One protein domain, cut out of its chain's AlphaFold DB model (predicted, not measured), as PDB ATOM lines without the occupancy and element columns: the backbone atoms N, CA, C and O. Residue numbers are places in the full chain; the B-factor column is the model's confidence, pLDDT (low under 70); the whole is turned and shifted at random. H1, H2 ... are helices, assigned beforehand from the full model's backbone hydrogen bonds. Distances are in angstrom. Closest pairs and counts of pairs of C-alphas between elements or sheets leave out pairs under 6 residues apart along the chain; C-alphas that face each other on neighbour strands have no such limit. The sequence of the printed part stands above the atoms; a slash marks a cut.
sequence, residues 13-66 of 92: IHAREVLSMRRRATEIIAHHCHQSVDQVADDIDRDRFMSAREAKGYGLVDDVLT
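This is residues 13 to 66 of the 92 residues of the protein "ATP-dependent Clp protease proteolytic subunit" of Actinobacteria bacterium (UniProt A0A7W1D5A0). One long helix, H1, sticks out with residues 13 to 21, and the short helix H2 packs crosswise on its later half. A second short helix, H3, sits beyond H1's last residue, reached by an open loop. The 54 printed residues hold three named helices, H1, H2, H3 in that order; the class is all helix. The whole is loose, with a radius of gyration of the C-alphas of 12.8 A and spans of 46 by 20 by 17 A.

Find C-alpha 13 at (158.753, 172.046, 190.108); from there H1 runs 30.4 A to residue 33. H2 takes residues 37 to 43. H3, residues 52 to 58, ends at C-alpha 58, (155.215, 193.556, 164.676).

H1 touches H2 with residues 23 to 30 alone, about perpendicular at 79 degrees; the closest C-alphas, of Ala 30 and Val 37, are 5.4 A apart. H1 and H3 are close but not clearly touching; their closest C-alphas, Cys 33 and Tyr 58, are 6.5 A apart. H2 and H3 are apart. In H1, H2 and H3 every O i to N i+4 pair is within hydrogen-bond range.

The farthest C-alphas, Ile 13 and Thr 66, are 46.4 A apart. The printed part has no cut, no link is long, and no printed residue is under 70 in pLDDT.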
ATOM      1  N   ILE A  13     159.358 170.787 189.643       90.06
ATOM      2  CA  ILE A  13     158.753 172.046 190.108       90.06
ATOM      3  C   ILE A  13     159.358 173.237 189.360       90.06
ATOM      4  O   ILE A  13     158.620 174.061 188.811       90.06
ATOM      5  N   HIS A  14     160.687 173.306 189.272       88.25
ATOM      6  CA  HIS A  14     161.369 174.375 188.549       88.25
ATOM      7  C   HIS A  14     161.028 174.384 187.058       88.25
ATOM      8  O   HIS A  14     160.755 175.450 186.506       88.25
ATOM      9  N   ALA A  15     160.966 173.224 186.403       90.00
ATOM     10  CA  ALA A  15     160.559 173.139 185.004       90.00
ATOM     11  C   ALA A  15     159.140 173.691 184.786       90.00
ATOM     12  O   ALA A  15     158.912 174.481 183.865       90.00
ATOM     13  N   ARG A  16     158.181 173.342 185.655       91.75
ATOM     14  CA  ARG A  16     156.807 173.874 185.580       91.75
ATOM     15  C   ARG A  16     156.756 175.382 185.771       91.75
ATOM     16  O   ARG A  16     155.978 176.051 185.088       91.75
ATOM     17  N   GLU A  17     157.570 175.909 186.674       93.56
ATOM     18  CA  GLU A  17     157.650 177.341 186.935       93.56
ATOM     19  C   GLU A  17     158.228 178.094 185.735       93.56
ATOM     20  O   GLU A  17     157.607 179.047 185.265       93.56
ATOM     21  N   VAL A  18     159.317 177.600 185.142       91.25
ATOM     22  CA  VAL A  18     159.900 178.156 183.908       91.25
ATOM     23  C   VAL A  18     158.877 178.188 182.772       91.25
ATOM     24  O   VAL A  18     158.697 179.222 182.125       91.25
ATOM     25  N   LEU A  19     158.139 177.095 182.566       91.50
ATOM     26  CA  LEU A  19     157.080 177.040 181.554       91.50
ATOM     27  C   LEU A  19     155.931 178.016 181.860       91.50
ATOM     28  O   LEU A  19     155.363 178.610 180.945       91.50
ATOM     29  N   SER A  20     155.585 178.195 183.136       92.62
ATOM     30  CA  SER A  20     154.562 179.152 183.573       92.62
ATOM     31  C   SER A  20     154.984 180.597 183.309       92.62
ATOM     32  O   SER A  20     154.205 181.375 182.757       92.62
ATOM     33  N   MET A  21     156.232 180.948 183.630       93.62
ATOM     34  CA  MET A  21     156.787 182.268 183.332       93.62
ATOM     35  C   MET A  21     156.793 182.541 181.827       93.62
ATOM     36  O   MET A  21     156.363 183.613 181.402       93.62
ATOM     37  N   ARG A  22     157.211 181.557 181.018       91.56
ATOM     38  CA  ARG A  22     157.221 181.681 179.556       91.56
ATOM     39  C   ARG A  22     155.823 181.941 178.992       91.56
ATOM     40  O   ARG A  22     155.663 182.846 178.174       91.56
ATOM     41  N   ARG A  23     154.807 181.204 179.452       92.44
ATOM     42  CA  ARG A  23     153.410 181.427 179.032       92.44
ATOM     43  C   ARG A  23     152.942 182.849 179.336       92.44
ATOM     44  O   ARG A  23     152.483 183.532 178.429       92.44
ATOM     45  N   ARG A  24     153.152 183.328 180.565       94.31
ATOM     46  CA  ARG A  24     152.765 184.693 180.966       94.31
ATOM     47  C   ARG A  24     153.450 185.763 180.117       94.31
ATOM     48  O   ARG A  24     152.803 186.713 179.697       94.31
ATOM     49  N   ALA A  25     154.748 185.609 179.847       91.75
ATOM     50  CA  ALA A  25     155.475 186.540 178.983       91.75
ATOM     51  C   ALA A  25     154.879 186.575 177.566       91.75
ATOM     52  O   ALA A  25     154.661 187.653 177.015       91.75
ATOM     53  N   THR A  26     154.556 185.403 177.017       93.50
ATOM     54  CA  THR A  26     153.934 185.261 175.692       93.50
ATOM     55  C   THR A  26     152.574 185.956 175.636       93.50
ATOM     56  O   THR A  26     152.313 186.718 174.712       93.50
ATOM     57  N   GLU A  27     151.722 185.746 176.643       94.12
ATOM     58  CA  GLU A  27     150.393 186.366 176.739       94.12
ATOM     59  C   GLU A  27     150.468 187.896 176.808       94.12
ATOM     60  O   GLU A  27     149.715 188.582 176.118       94.12
ATOM     61  N   ILE A  28     151.400 188.438 177.601       93.94
ATOM     62  CA  ILE A  28     151.611 189.887 177.722       93.94
ATOM     63  C   ILE A  28     152.023 190.478 176.370       93.94
ATOM     64  O   ILE A  28     151.437 191.463 175.919       93.94
ATOM     65  N   ILE A  29     153.007 189.871 175.702       91.19
ATOM     66  CA  ILE A  29     153.489 190.342 174.399       91.19
ATOM     67  C   ILE A  29     152.370 190.245 173.355       91.19
ATOM     68  O   ILE A  29     152.121 191.211 172.642       91.19
ATOM     69  N   ALA A  30     151.649 189.123 173.299       93.62
ATOM     70  CA  ALA A  30     150.532 188.928 172.378       93.62
ATOM     71  C   ALA A  30     149.452 190.009 172.551       93.62
ATOM     72  O   ALA A  30     149.004 190.602 171.568       93.62
ATOM     73  N   HIS A  31     149.095 190.320 173.801       93.25
ATOM     74  CA  HIS A  31     148.107 191.345 174.125       93.25
ATOM     75  C   HIS A  31     148.525 192.746 173.649       93.25
ATOM     76  O   HIS A  31     147.708 193.466 173.079       93.25
ATOM     77  N   HIS A  32     149.785 193.136 173.866       92.31
ATOM     78  CA  HIS A  32     150.267 194.477 173.516       92.31
ATOM     79  C   HIS A  32     150.662 194.632 172.044       92.31
ATOM     80  O   HIS A  32     150.520 195.719 171.498       92.31
ATOM     81  N   CYS A  33     151.114 193.563 171.390       90.06
ATOM     82  CA  CYS A  33     151.511 193.585 169.980       90.06
ATOM     83  C   CYS A  33     150.363 193.227 169.022       90.06
ATOM     84  O   CYS A  33     150.570 193.194 167.810       90.06
ATOM     85  N   HIS A  34     149.167 192.930 169.543       90.06
ATOM     86  CA  HIS A  34     148.016 192.450 168.766       90.06
ATOM     87  C   HIS A  34     148.324 191.199 167.922       90.06
ATOM     88  O   HIS A  34     147.769 191.006 166.840       90.06
ATOM     89  N   GLN A  35     149.210 190.341 168.431       89.44
ATOM     90  CA  GLN A  35     149.589 189.072 167.813       89.44
ATOM     91  C   GLN A  35     148.875 187.910 168.510       89.44
ATOM     92  O   GLN A  35     148.393 188.037 169.636       89.44
ATOM     93  N   SER A  36     148.812 186.752 167.854       92.44
ATOM     94  CA  SER A  36     148.322 185.535 168.512       92.44
ATOM     95  C   SER A  36     149.373 184.973 169.476       92.44
ATOM     96  O   SER A  36     150.574 185.119 169.254       92.44
ATOM     97  N   VAL A  37     148.922 184.305 170.543       91.06
ATOM     98  CA  VAL A  37     149.818 183.671 171.526       91.06
ATOM     99  C   VAL A  37     150.710 182.618 170.863       91.06
ATOM    100  O   VAL A  37     151.895 182.576 171.168       91.06
ATOM    101  N   ASP A  38     150.179 181.831 169.924       89.88
ATOM    102  CA  ASP A  38     150.950 180.811 169.199       89.88
ATOM    103  C   ASP A  38     152.060 181.442 168.347       89.88
ATOM    104  O   ASP A  38     153.209 181.015 168.413       89.88
ATOM    105  N   GLN A  39     151.744 182.526 167.627       88.44
ATOM    106  CA  GLN A  39     152.729 183.255 166.823       88.44
ATOM    107  C   GLN A  39     153.861 183.809 167.696       88.44
ATOM    108  O   GLN A  39     155.034 183.636 167.375       88.44
ATOM    109  N   VAL A  40     153.520 184.430 168.829       90.25
ATOM    110  CA  VAL A  40     154.522 184.940 169.772       90.25
ATOM    111  C   VAL A  40     155.326 183.793 170.383       90.25
ATOM    112  O   VAL A  40     156.531 183.938 170.544       90.25
ATOM    113  N   ALA A  41     154.699 182.661 170.711       89.31
ATOM    114  CA  ALA A  41     155.369 181.511 171.315       89.31
ATOM    115  C   ALA A  41     156.447 180.917 170.399       89.31
ATOM    116  O   ALA A  41     157.527 180.586 170.898       89.31
ATOM    117  N   ASP A  42     156.157 180.822 169.097       87.44
ATOM    118  CA  ASP A  42     157.104 180.406 168.058       87.44
ATOM    119  C   ASP A  42     158.204 181.457 167.852       87.44
ATOM    120  O   ASP A  42     159.388 181.124 167.757       87.44
ATOM    121  N   ASP A  43     157.831 182.737 167.847       84.56
ATOM    122  CA  ASP A  43     158.753 183.849 167.612       84.56
ATOM    123  C   ASP A  43     159.735 184.090 168.761       84.56
ATOM    124  O   ASP A  43     160.827 184.606 168.523       84.56
ATOM    125  N   ILE A  44     159.379 183.703 169.990       82.44
ATOM    126  CA  ILE A  44     160.280 183.729 171.152       82.44
ATOM    127  C   ILE A  44     161.003 182.394 171.381       82.44
ATOM    128  O   ILE A  44     161.885 182.333 172.236       82.44
ATOM    129  N   ASP A  45     160.618 181.311 170.690       78.75
ATOM    130  CA  ASP A  45     161.276 180.004 170.845       78.75
ATOM    131  C   ASP A  45     162.684 179.996 170.256       78.75
ATOM    132  O   ASP A  45     163.583 179.319 170.755       78.75
ATOM    133  N   ARG A  46     162.883 180.790 169.205       78.75
ATOM    134  CA  ARG A  46     164.193 181.070 168.629       78.75
ATOM    135  C   ARG A  46     164.470 182.549 168.770       78.75
ATOM    136  O   ARG A  46     163.581 183.349 168.515       78.75
ATOM    137  N   ASP A  47     165.703 182.907 169.120       80.88
ATOM    138  CA  ASP A  47     166.123 184.308 169.173       80.88
ATOM    139  C   ASP A  47     165.821 185.005 167.835       80.88
ATOM    140  O   ASP A  47     166.542 184.846 166.844       80.88
ATOM    141  N   ARG A  48     164.724 185.768 167.796       82.25
ATOM    142  CA  ARG A  48     164.282 186.510 166.618       82.25
ATOM    143  C   ARG A  48     164.722 187.961 166.748       82.25
ATOM    144  O   ARG A  48     164.081 188.778 167.402       82.25
ATOM    145  N   PHE A  49     165.826 188.294 166.088       84.81
ATOM    146  CA  PHE A  49     166.280 189.677 165.972       84.81
ATOM    147  C   PHE A  49     165.445 190.418 164.926       84.81
ATOM    148  O   PHE A  49     165.281 189.939 163.805       84.81
ATOM    149  N   MET A  50     164.934 191.593 165.289       85.38
ATOM    150  CA  MET A  50     164.143 192.453 164.409       85.38
ATOM    151  C   MET A  50     164.835 193.803 164.236       85.38
ATOM    152  O   MET A  50     165.343 194.384 165.197       85.38
ATOM    153  N   SER A  51     164.835 194.337 163.015       90.88
ATOM    154  CA  SER A  51     165.167 195.743 162.782       90.88
ATOM    155  C   SER A  51     164.098 196.660 163.386       90.88
ATOM    156  O   SER A  51     162.967 196.246 163.635       90.88
ATOM    157  N   ALA A  52     164.412 197.945 163.568       88.31
ATOM    158  CA  ALA A  52     163.463 198.901 164.143       88.31
ATOM    159  C   ALA A  52     162.131 198.980 163.363       88.31
ATOM    160  O   ALA A  52     161.066 199.104 163.961       88.31
ATOM    161  N   ARG A  53     162.170 198.860 162.027       88.19
ATOM    162  CA  ARG A  53     160.952 198.840 161.197       88.19
ATOM    163  C   ARG A  53     160.154 197.550 161.366       88.19
ATOM    164  O   ARG A  53     158.931 197.609 161.381       88.19
ATOM    165  N   GLU A  54     160.833 196.413 161.490       87.88
ATOM    166  CA  GLU A  54     160.178 195.124 161.735       87.88
ATOM    167  C   GLU A  54     159.542 195.092 163.123       87.88
ATOM    168  O   GLU A  54     158.395 194.680 163.238       87.88
ATOM    169  N   ALA A  55     160.218 195.625 164.144       88.88
ATOM    170  CA  ALA A  55     159.659 195.767 165.486       88.88
ATOM    171  C   ALA A  55     158.398 196.649 165.488       88.88
ATOM    172  O   ALA A  55     157.412 196.305 166.138       88.88
ATOM    173  N   LYS A  56     158.395 197.744 164.712       89.38
ATOM    174  CA  LYS A  56     157.197 198.576 164.531       89.38
ATOM    175  C   LYS A  56     156.071 197.813 163.836       89.38
ATOM    176  O   LYS A  56     154.941 197.828 164.304       89.38
ATOM    177  N   GLY A  57     156.375 197.120 162.738       86.94
ATOM    178  CA  GLY A  57     155.388 196.314 162.011       86.94
ATOM    179  C   GLY A  57     154.823 195.151 162.833       86.94
ATOM    180  O   GLY A  57     153.670 194.780 162.653       86.94
ATOM    181  N   TYR A  58     155.620 194.610 163.752       86.31
ATOM    182  CA  TYR A  58     155.215 193.556 164.676       86.31
ATOM    183  C   TYR A  58     154.354 194.080 165.838       86.31
ATOM    184  O   TYR A  58     153.635 193.303 166.457       86.31
ATOM    185  N   GLY A  59     154.398 195.388 166.124       86.62
ATOM    186  CA  GLY A  59     153.692 196.010 167.248       86.62
ATOM    187  C   GLY A  59     154.491 196.028 168.555       86.62
ATOM    188  O   GLY A  59     153.913 196.217 169.619       86.62
ATOM    189  N   LEU A  60     155.813 195.808 168.508       87.25
ATOM    190  CA  LEU A  60     156.696 195.911 169.683       87.25
ATOM    191  C   LEU A  60     157.015 197.361 170.061       87.25
ATOM    192  O   LEU A  60     157.338 197.635 171.214       87.25
ATOM    193  N   VAL A  61     156.981 198.272 169.088       87.88
ATOM    194  CA  VAL A  61     157.253 199.701 169.275       87.88
ATOM    195  C   VAL A  61     156.286 200.526 168.433       87.88
ATOM    196  O   VAL A  61     155.977 200.150 167.305       87.88
ATOM    197  N   ASP A  62     155.845 201.668 168.952       84.31
ATOM    198  CA  ASP A  62     154.891 202.534 168.250       84.31
ATOM    199  C   ASP A  62     155.556 203.323 167.114       84.31
ATOM    200  O   ASP A  62     155.019 203.442 166.009       84.31
ATOM    201  N   ASP A  63     156.765 203.838 167.360       84.38
ATOM    202  CA  ASP A  63     157.473 204.681 166.405       84.38
ATOM    203  C   ASP A  63     158.993 204.513 166.416       84.38
ATOM    204  O   ASP A  63     159.617 204.174 167.422       84.38
ATOM    205  N   VAL A  64     159.599 204.772 165.253       87.00
ATOM    206  CA  VAL A  64     161.050 204.699 165.044       87.00
ATOM    207  C   VAL A  64     161.576 206.099 164.768       87.00
ATOM    208  O   VAL A  64     161.336 206.667 163.703       87.00
ATOM    209  N   LEU A  65     162.330 206.647 165.717       84.31
ATOM    210  CA  LEU A  65     162.923 207.977 165.600       84.31
ATOM    211  C   LEU A  65     164.130 207.944 164.653       84.31
ATOM    212  O   LEU A  65     165.119 207.261 164.915       84.31
ATOM    213  N   THR A  66     164.070 208.708 163.563       82.62
ATOM    214  CA  THR A  66     165.158 208.811 162.573       82.62
ATOM    215  C   THR A  66     166.191 209.877 162.917       82.62
ATOM    216  O   THR A  66     167.335 209.802 162.473       82.62
TER     217      THR A  66